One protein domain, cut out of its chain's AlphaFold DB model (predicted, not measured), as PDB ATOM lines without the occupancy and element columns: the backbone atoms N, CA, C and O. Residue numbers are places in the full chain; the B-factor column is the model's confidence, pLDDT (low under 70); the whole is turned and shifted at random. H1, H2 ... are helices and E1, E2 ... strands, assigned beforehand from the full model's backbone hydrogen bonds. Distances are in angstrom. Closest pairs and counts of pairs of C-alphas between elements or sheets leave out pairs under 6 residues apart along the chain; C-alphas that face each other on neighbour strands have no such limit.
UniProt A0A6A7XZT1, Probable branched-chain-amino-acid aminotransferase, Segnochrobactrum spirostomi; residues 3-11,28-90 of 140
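Overview. This is residues 3 to 11 and 28 to 90 of the 140 residues of the protein "Probable branched-chain-amino-acid aminotransferase" of Segnochrobactrum spirostomi (UniProt A0A6A7XZT1). A long ribbon of two antiparallel strands, E2 and E3, has a helical hairpin packed on one face, with H1 on the E2 side and H2 on the E3 side. The short strand E1 lies apart from these four elements, beyond the E3 side of the ribbon. The printed part has 72 residues, with two named helices and three named strands in the order E1, E2, H1, H2, E3; its class is mixed, helices and strands. It is compact, with a radius of gyration of the C-alphas of 12.0 A, and its outline is elongated, 38 by 24 by 16 A.

Arrangement. E1, residues 7 to 9, pairs with no named strand; its residues 7 to 8 pair antiparallel with residues 3 to 4. E2, residues 28 to 36, and E3, residues 81 to 89, are antiparallel at 164 degrees; N 33 and O 84 are within hydrogen-bond range at 2.8 A, as are N 29 and O 88 at 2.9 A. The closest C-alphas of E2 and H1, residues 43 to 56, are those of Glu 31 and Leu 50, 6.6 A apart. H2, residues 63 to 74, touches H1 with residues 63 to 67 alone, closest at the C-alphas of Leu 47 and Arg 63, 6.7 A apart. This helical hairpin has a steep tilt of 44 degrees, opposite ways. The closest C-alphas of H2 and E3 are those of Val 70 and Val 84, 6.7 A apart. H1 and E3 are near each other, with 8 pairs of C-alphas within 10 A. In H1 and H2 every O i to N i+4 pair is within hydrogen-bond range.

Along the chain. E1 begins at C-alpha 7 (143.573, 123.449, 171.531) and is 6.4 A long. E2 is 26.8 A long, H1 20.0 A and H2 16.3 A. E3, 26.6 A long, ends at C-alpha 89 (152.620, 134.931, 178.350).

Size, cuts and confidence. The C-alphas farthest apart, of Gly 58 and Asp 79, are 38.4 A apart. Residues 12 to 27 are not printed, and C-alphas 11 and 28 are 23.5 A apart across the cut. The links E2 to H1, H1 to H2 and H2 to E3 are short. The mean pLDDT of the printed part is 94.3, and no printed residue is under 70.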
ATOM      1  N   TRP A   3     140.889 127.169 176.517       95.00
ATOM      2  CA  TRP A   3     141.613 127.228 175.248       95.00
ATOM      3  C   TRP A   3     143.089 127.497 175.529       95.00
ATOM      4  O   TRP A   3     143.417 128.497 176.165       95.00
ATOM      5  N   LEU A   4     143.978 126.619 175.070       94.88
ATOM      6  CA  LEU A   4     145.420 126.766 175.256       94.88
ATOM      7  C   LEU A   4     146.151 126.410 173.962       94.88
ATOM      8  O   LEU A   4     145.971 125.313 173.438       94.88
ATOM      9  N   ASP A   5     146.966 127.339 173.455       91.25
ATOM     10  CA  ASP A   5     147.836 127.160 172.280       91.25
ATOM     11  C   ASP A   5     147.129 126.522 171.063       91.25
ATOM     12  O   ASP A   5     147.666 125.639 170.397       91.25
ATOM     13  N   GLY A   6     145.890 126.948 170.785       91.50
ATOM     14  CA  GLY A   6     145.092 126.460 169.649       91.50
ATOM     15  C   GLY A   6     144.270 125.196 169.923       91.50
ATOM     16  O   GLY A   6     143.593 124.712 169.023       91.50
ATOM     17  N   THR A   7     144.310 124.659 171.145       93.38
ATOM     18  CA  THR A   7     143.573 123.449 171.531       93.38
ATOM     19  C   THR A   7     142.523 123.759 172.594       93.38
ATOM     20  O   THR A   7     142.817 124.404 173.603       93.38
ATOM     21  N   LEU A   8     141.300 123.263 172.390       93.94
ATOM     22  CA  LEU A   8     140.236 123.286 173.392       93.94
ATOM     23  C   LEU A   8     140.361 122.071 174.321       93.94
ATOM     24  O   LEU A   8     140.433 120.931 173.866       93.94
ATOM     25  N   TYR A   9     140.349 122.324 175.625       93.62
ATOM     26  CA  TYR A   9     140.334 121.318 176.678       93.62
ATOM     27  C   TYR A   9     139.002 121.372 177.426       93.62
ATOM     28  O   TYR A   9     138.618 122.408 177.986       93.62
ATOM     29  N   GLU A  10     138.318 120.232 177.470       90.38
ATOM     30  CA  GLU A  10     137.137 120.042 178.306       90.38
ATOM     31  C   GLU A  10     137.564 119.878 179.774       90.38
ATOM     32  O   GLU A  10     138.479 119.118 180.092       90.38
ATOM     33  N   GLY A  11     136.933 120.632 180.680       88.88
ATOM     34  CA  GLY A  11     137.303 120.699 182.101       88.88
ATOM     35  C   GLY A  11     138.149 121.921 182.494       88.88
ATOM     36  O   GLY A  11     138.025 122.995 181.892       88.88
ATOM     37  N   GLY A  28     153.864 138.496 181.279       95.00
ATOM     38  CA  GLY A  28     152.654 138.363 180.489       95.00
ATOM     39  C   GLY A  28     151.608 139.397 180.881       95.00
ATOM     40  O   GLY A  28     151.843 140.278 181.705       95.00
ATOM     41  N   LEU A  29     150.433 139.277 180.281       97.62
ATOM     42  CA  LEU A  29     149.291 140.144 180.533       97.62
ATOM     43  C   LEU A  29     147.982 139.387 180.316       97.62
ATOM     44  O   LEU A  29     147.964 138.255 179.820       97.62
ATOM     45  N   PHE A  30     146.873 140.010 180.698       98.06
ATOM     46  CA  PHE A  30     145.559 139.420 180.518       98.06
ATOM     47  C   PHE A  30     144.498 140.463 180.183       98.06
ATOM     48  O   PHE A  30     144.645 141.647 180.464       98.06
ATOM     49  N   GLU A  31     143.407 139.967 179.616       98.06
ATOM     50  CA  GLU A  31     142.171 140.692 179.383       98.06
ATOM     51  C   GLU A  31     140.991 139.898 179.935       98.06
ATOM     52  O   GLU A  31     140.996 138.665 179.925       98.06
ATOM     53  N   THR A  32     139.964 140.612 180.385       97.69
ATOM     54  CA  THR A  32     138.724 140.026 180.901       97.69
ATOM     55  C   THR A  32     137.558 140.592 180.106       97.69
ATOM     56  O   THR A  32     137.349 141.803 180.093       97.69
ATOM     57  N   ILE A  33     136.815 139.718 179.429       97.44
ATOM     58  CA  ILE A  33     135.819 140.084 178.420       97.44
ATOM     59  C   ILE A  33     134.470 139.502 178.825       97.44
ATOM     60  O   ILE A  33     134.325 138.289 178.970       97.44
ATOM     61  N   THR A  34     133.468 140.358 178.992       96.81
ATOM     62  CA  THR A  34     132.094 139.921 179.263       96.81
ATOM     63  C   THR A  34     131.442 139.377 177.993       96.81
ATOM     64  O   THR A  34     131.630 139.921 176.906       96.81
ATOM     65  N   VAL A  35     130.653 138.316 178.134       96.56
ATOM     66  CA  VAL A  35     129.897 137.667 177.057       96.56
ATOM     67  C   VAL A  35     128.400 137.837 177.306       96.56
ATOM     68  O   VAL A  35     127.923 137.571 178.411       96.56
ATOM     69  N   PHE A  36     127.671 138.243 176.264       94.81
ATOM     70  CA  PHE A  36     126.211 138.349 176.237       94.81
ATOM     71  C   PHE A  36     125.650 137.626 175.009       94.81
ATOM     72  O   PHE A  36     126.120 137.844 173.897       94.81
ATOM     73  N   GLY A  37     124.647 136.767 175.194       93.44
ATOM     74  CA  GLY A  37     124.073 135.941 174.129       93.44
ATOM     75  C   GLY A  37     125.114 135.112 173.363       93.44
ATOM     76  O   GLY A  37     125.001 134.971 172.153       93.44
ATOM     77  N   GLY A  38     126.182 134.654 174.028       93.81
ATOM     78  CA  GLY A  38     127.296 133.959 173.365       93.81
ATOM     79  C   GLY A  38     128.228 134.857 172.534       93.81
ATOM     80  O   GLY A  38     129.144 134.356 171.889       93.81
ATOM     81  N   THR A  39     128.041 136.181 172.575       95.06
ATOM     82  CA  THR A  39     128.864 137.169 171.864       95.06
ATOM     83  C   THR A  39     129.748 137.955 172.843       95.06
ATOM     84  O   THR A  39     129.233 138.497 173.827       95.06
ATOM     85  N   PRO A  40     131.069 138.068 172.612       96.81
ATOM     86  CA  PRO A  40     131.941 138.886 173.450       96.81
ATOM     87  C   PRO A  40     131.674 140.384 173.252       96.81
ATOM     88  O   PRO A  40     131.687 140.898 172.132       96.81
ATOM     89  N   PHE A  41     131.480 141.115 174.347       96.81
ATOM     90  CA  PHE A  41     131.255 142.556 174.312       96.81
ATOM     91  C   PHE A  41     132.538 143.304 173.940       96.81
ATOM     92  O   PHE A  41     133.576 143.130 174.575       96.81
ATOM     93  N   ARG A  42     132.461 144.173 172.921       97.44
ATOM     94  CA  ARG A  42     133.569 145.047 172.483       97.44
ATOM     95  C   ARG A  42     134.896 144.303 172.242       97.44
ATOM     96  O   ARG A  42     135.963 144.851 172.520       97.44
ATOM     97  N   LEU A  43     134.845 143.089 171.680       97.75
ATOM     98  CA  LEU A  43     136.021 142.229 171.466       97.75
ATOM     99  C   LEU A  43     137.208 142.965 170.829       97.75
ATOM    100  O   LEU A  43     138.320 142.904 171.348       97.75
ATOM    101  N   GLY A  44     136.966 143.718 169.752       97.88
ATOM    102  CA  GLY A  44     138.018 144.457 169.050       97.88
ATOM    103  C   GLY A  44     138.784 145.448 169.935       97.88
ATOM    104  O   GLY A  44     139.998 145.565 169.791       97.88
ATOM    105  N   TYR A  45     138.111 146.103 170.892       98.25
ATOM    106  CA  TYR A  45     138.755 147.015 171.845       98.25
ATOM    107  C   TYR A  45     139.623 146.269 172.861       98.25
ATOM    108  O   TYR A  45     140.721 146.722 173.181       98.25
ATOM    109  N   HIS A  46     139.147 145.127 173.364       98.50
ATOM    110  CA  HIS A  46     139.936 144.288 174.267       98.50
ATOM    111  C   HIS A  46     141.185 143.742 173.568       98.50
ATOM    112  O   HIS A  46     142.272 143.808 174.132       98.50
ATOM    113  N   LEU A  47     141.056 143.267 172.326       98.00
ATOM    114  CA  LEU A  47     142.193 142.749 171.563       98.00
ATOM    115  C   LEU A  47     143.198 143.839 171.181       98.00
ATOM    116  O   LEU A  47     144.396 143.574 171.190       98.00
ATOM    117  N   GLU A  48     142.743 145.062 170.893       97.94
ATOM    118  CA  GLU A  48     143.662 146.184 170.675       97.94
ATOM    119  C   GLU A  48     144.437 146.526 171.948       97.94
ATOM    120  O   GLU A  48     145.657 146.666 171.905       97.94
ATOM    121  N   ARG A  49     143.757 146.595 173.100       98.00
ATOM    122  CA  ARG A  49     144.417 146.861 174.383       98.00
ATOM    123  C   ARG A  49     145.402 145.752 174.759       98.00
ATOM    124  O   ARG A  49     146.506 146.056 175.205       98.00
ATOM    125  N   LEU A  50     145.045 144.492 174.510       98.00
ATOM    126  CA  LEU A  50     145.935 143.345 174.692       98.00
ATOM    127  C   LEU A  50     147.174 143.451 173.788       98.00
ATOM    128  O   LEU A  50     148.295 143.281 174.259       98.00
ATOM    129  N   ALA A  51     146.994 143.774 172.504       97.06
ATOM    130  CA  ALA A  51     148.104 143.922 171.566       97.06
ATOM    131  C   ALA A  51     149.014 145.100 171.945       97.06
ATOM    132  O   ALA A  51     150.233 144.955 171.973       97.06
ATOM    133  N   ALA A  52     148.436 146.249 172.299       97.62
ATOM    134  CA  ALA A  52     149.185 147.410 172.768       97.62
ATOM    135  C   ALA A  52     149.974 147.107 174.051       97.62
ATOM    136  O   ALA A  52     151.146 147.466 174.147       97.62
ATOM    137  N   GLY A  53     149.371 146.399 175.011       97.44
ATOM    138  CA  GLY A  53     150.050 145.968 176.231       97.44
ATOM    139  C   GLY A  53     151.222 145.022 175.954       97.44
ATOM    140  O   GLY A  53     152.299 145.202 176.516       97.44
ATOM    141  N   ALA A  54     151.051 144.061 175.045       95.88
ATOM    142  CA  ALA A  54     152.132 143.167 174.636       95.88
ATOM    143  C   ALA A  54     153.293 143.931 173.975       95.88
ATOM    144  O   ALA A  54     154.451 143.725 174.349       95.88
ATOM    145  N   ARG A  55     152.987 144.888 173.082       95.44
ATOM    146  CA  ARG A  55     153.988 145.771 172.461       95.44
ATOM    147  C   ARG A  55     154.776 146.565 173.501       95.44
ATOM    148  O   ARG A  55     155.998 146.622 173.412       95.44
ATOM    149  N   THR A  56     154.112 147.102 174.527       95.56
ATOM    150  CA  THR A  56     154.775 147.780 175.660       95.56
ATOM    151  C   THR A  56     155.728 146.852 176.415       95.56
ATOM    152  O   THR A  56     156.789 147.279 176.864       95.56
ATOM    153  N   LEU A  57     155.394 145.563 176.519       91.31
ATOM    154  CA  LEU A  57     156.269 144.540 177.093       91.31
ATOM    155  C   LEU A  57     157.322 144.016 176.094       91.31
ATOM    156  O   LEU A  57     158.120 143.143 176.441       91.31
ATOM    157  N   GLY A  58     157.356 144.515 174.859       91.50
ATOM    158  CA  GLY A  58     158.332 144.128 173.842       91.50
ATOM    159  C   GLY A  58     158.102 142.734 173.257       91.50
ATOM    160  O   GLY A  58     159.069 142.010 173.016       91.50
ATOM    161  N   PHE A  59     156.848 142.306 173.093       90.62
ATOM    162  CA  PHE A  59     156.504 141.124 172.296       90.62
ATOM    163  C   PHE A  59     155.178 141.303 171.550       90.62
ATOM    164  O   PHE A  59     154.357 142.140 171.902       90.62
ATOM    165  N   GLU A  60     154.969 140.493 170.515       90.94
ATOM    166  CA  GLU A  60     153.760 140.537 169.691       90.94
ATOM    167  C   GLU A  60     152.791 139.415 170.059       90.94
ATOM    168  O   GLU A  60     153.194 138.346 170.531       90.94
ATOM    169  N   ILE A  61     151.508 139.646 169.790       93.50
ATOM    170  CA  ILE A  61     150.463 138.627 169.905       93.50
ATOM    171  C   ILE A  61     149.891 138.292 168.534       93.50
ATOM    172  O   ILE A  61     149.777 139.149 167.658       93.50
ATOM    173  N   ASP A  62     149.449 137.050 168.374       93.81
ATOM    174  CA  ASP A  62     148.621 136.664 167.238       93.81
ATOM    175  C   ASP A  62     147.167 137.072 167.514       93.81
ATOM    176  O   ASP A  62     146.410 136.369 168.192       93.81
ATOM    177  N   ARG A  63     146.795 138.263 167.031       93.81
ATOM    178  CA  ARG A  63     145.458 138.833 167.237       93.81
ATOM    179  C   ARG A  63     144.358 137.938 166.668       93.81
ATOM    180  O   ARG A  63     143.330 137.783 167.320       93.81
ATOM    181  N   ALA A  64     144.572 137.346 165.495       94.38
ATOM    182  CA  ALA A  64     143.573 136.502 164.847       94.38
ATOM    183  C   ALA A  64     143.334 135.213 165.648       94.38
ATOM    184  O   ALA A  64     142.188 134.809 165.852       94.38
ATOM    185  N   ALA A  65     144.397 134.601 166.179       93.69
ATOM    186  CA  ALA A  65     144.268 133.444 167.062       93.69
ATOM    187  C   ALA A  65     143.545 133.789 168.380       93.69
ATOM    188  O   ALA A  65     142.696 133.022 168.851       93.69
ATOM    189  N   ALA A  66     143.846 134.952 168.970       95.62
ATOM    190  CA  ALA A  66     143.146 135.445 170.156       95.62
ATOM    191  C   ALA A  66     141.652 135.687 169.873       95.62
ATOM    192  O   ALA A  66     140.801 135.243 170.639       95.62
ATOM    193  N   GLU A  67     141.318 136.315 168.748       96.56
ATOM    194  CA  GLU A  67     139.935 136.548 168.329       96.56
ATOM    195  C   GLU A  67     139.161 135.241 168.146       96.56
ATOM    196  O   GLU A  67     138.094 135.059 168.737       96.56
ATOM    197  N   HIS A  68     139.741 134.297 167.401       96.06
ATOM    198  CA  HIS A  68     139.140 132.992 167.152       96.06
ATOM    199  C   HIS A  68     138.875 132.224 168.453       96.06
ATOM    200  O   HIS A  68     137.776 131.711 168.667       96.06
ATOM    201  N   SER A  69     139.866 132.172 169.347       95.94
ATOM    202  CA  SER A  69     139.739 131.460 170.625       95.94
ATOM    203  C   SER A  69     138.688 132.078 171.552       95.94
ATOM    204  O   SER A  69     137.898 131.345 172.152       95.94
ATOM    205  N   VAL A  70     138.614 133.411 171.634       96.62
ATOM    206  CA  VAL A  70     137.592 134.100 172.435       96.62
ATOM    207  C   VAL A  70     136.197 133.851 171.876       96.62
ATOM    208  O   VAL A  70     135.294 133.516 172.642       96.62
ATOM    209  N   ALA A  71     136.016 133.966 170.558       94.62
ATOM    210  CA  ALA A  71     134.736 133.697 169.910       94.62
ATOM    211  C   ALA A  71     134.288 132.240 170.122       94.62
ATOM    212  O   ALA A  71     133.134 131.986 170.473       94.62
ATOM    213  N   ALA A  72     135.210 131.280 169.995       93.81
ATOM    214  CA  ALA A  72     134.924 129.865 170.207       93.81
ATOM    215  C   ALA A  72     134.486 129.554 171.649       93.81
ATOM    216  O   ALA A  72     133.573 128.747 171.847       93.81
ATOM    217  N   LEU A  73     135.111 130.182 172.650       94.31
ATOM    218  CA  LEU A  73     134.716 130.034 174.054       94.31
ATOM    219  C   LEU A  73     133.390 130.741 174.353       94.31
ATOM    220  O   LEU A  73     132.530 130.168 175.020       94.31
ATOM    221  N   ALA A  74     133.196 131.953 173.833       93.88
ATOM    222  CA  ALA A  74     131.980 132.728 174.054       93.88
ATOM    223  C   ALA A  74     130.734 132.000 173.534       93.88
ATOM    224  O   ALA A  74     129.768 131.859 174.282       93.88
ATOM    225  N   ALA A  75     130.805 131.414 172.334       92.12
ATOM    226  CA  ALA A  75     129.719 130.629 171.743       92.12
ATOM    227  C   ALA A  75     129.318 129.386 172.567       92.12
ATOM    228  O   ALA A  75     128.241 128.835 172.365       92.12
ATOM    229  N   ARG A  76     130.175 128.933 173.491       91.19
ATOM    230  CA  ARG A  76     129.946 127.768 174.365       91.19
ATOM    231  C   ARG A  76     129.568 128.159 175.795       91.19
ATOM    232  O   ARG A  76     129.519 127.307 176.678       91.19
ATOM    233  N   THR A  77     129.339 129.445 176.050       86.62
ATOM    234  CA  THR A  77     128.950 129.933 177.375       86.62
ATOM    235  C   THR A  77     127.514 129.511 177.680       86.62
ATOM    236  O   THR A  77     126.597 129.851 176.932       86.62
ATOM    237  N   GLN A  78     127.321 128.779 178.780       79.75
ATOM    238  CA  GLN A  78     125.993 128.375 179.244       79.75
ATOM    239  C   GLN A  78     125.146 129.614 179.568       79.75
ATOM    240  O   GLN A  78     125.670 130.642 179.992       79.75
ATOM    241  N   ASP A  79     123.845 129.539 179.288       82.19
ATOM    242  CA  ASP A  79     122.865 130.612 179.527       82.19
ATOM    243  C   ASP A  79     123.149 131.936 178.788       82.19
ATOM    244  O   ASP A  79     122.545 132.977 179.060       82.19
ATOM    245  N   GLY A  80     124.089 131.918 177.834       78.38
ATOM    246  CA  GLY A  80     124.472 133.066 177.020       78.38
ATOM    247  C   GLY A  80     125.169 134.194 177.788       78.38
ATOM    248  O   GLY A  80     125.519 135.197 177.171       78.38
ATOM    249  N   ARG A  81     125.403 134.073 179.098       89.06
ATOM    250  CA  ARG A  81     126.060 135.101 179.918       89.06
ATOM    251  C   ARG A  81     127.298 134.533 180.580       89.06
ATOM    252  O   ARG A  81     127.245 133.492 181.221       89.06
ATOM    253  N   GLY A  82     128.415 135.241 180.472       93.19
ATOM    254  CA  GLY A  82     129.644 134.790 181.111       93.19
ATOM    255  C   GLY A  82     130.807 135.741 180.930       93.19
ATOM    256  O   GLY A  82     130.645 136.901 180.552       93.19
ATOM    257  N   VAL A  83     131.995 135.234 181.232       94.62
ATOM    258  CA  VAL A  83     133.244 135.983 181.151       94.62
ATOM    259  C   VAL A  83     134.307 135.091 180.525       94.62
ATOM    260  O   VAL A  83     134.532 133.972 180.980       94.62
ATOM    261  N   VAL A  84     134.986 135.604 179.504       95.62
ATOM    262  CA  VAL A  84     136.179 134.991 178.921       95.62
ATOM    263  C   VAL A  84     137.392 135.773 179.397       95.62
ATOM    264  O   VAL A  84     137.485 136.982 179.192       95.62
ATOM    265  N   ARG A  85     138.341 135.080 180.031       96.31
ATOM    266  CA  ARG A  85     139.642 135.648 180.386       96.31
ATOM    267  C   ARG A  85     140.696 135.152 179.409       96.31
ATOM    268  O   ARG A  85     140.911 133.948 179.296       96.31
ATOM    269  N   VAL A  86     141.365 136.084 178.744       96.69
ATOM    270  CA  VAL A  86     142.494 135.813 177.851       96.69
ATOM    271  C   VAL A  86     143.767 136.103 178.620       96.69
ATOM    272  O   VAL A  86     143.922 137.199 179.145       96.69
ATOM    273  N   THR A  87     144.684 135.147 178.689       96.56
ATOM    274  CA  THR A  87     146.021 135.358 179.254       96.56
ATOM    275  C   THR A  87     147.053 135.055 178.184       96.56
ATOM    276  O   THR A  87     146.998 134.000 177.558       96.56
ATOM    277  N   VAL A  88     147.993 135.977 177.996       96.06
ATOM    278  CA  VAL A  88     149.127 135.810 177.090       96.06
ATOM    279  C   VAL A  88     150.406 135.916 177.904       96.06
ATOM    280  O   VAL A  88     150.595 136.870 178.657       96.06
ATOM    281  N   THR A  89     151.283 134.933 177.753       95.19
ATOM    282  CA  THR A  89     152.620 134.931 178.350       95.19
ATOM    283  C   THR A  89     153.661 135.119 177.254       95.19
ATOM    284  O   THR A  89     153.404 134.821 176.086       95.19
ATOM    285  N   ARG A  90     154.870 135.564 177.616       91.81
ATOM    286  CA  ARG A  90     156.001 135.582 176.669       91.81
ATOM    287  C   ARG A  90     156.407 134.175 176.201       91.81
ATOM    288  O   ARG A  90     157.147 134.033 175.230       91.81
TER     289      ARG A  90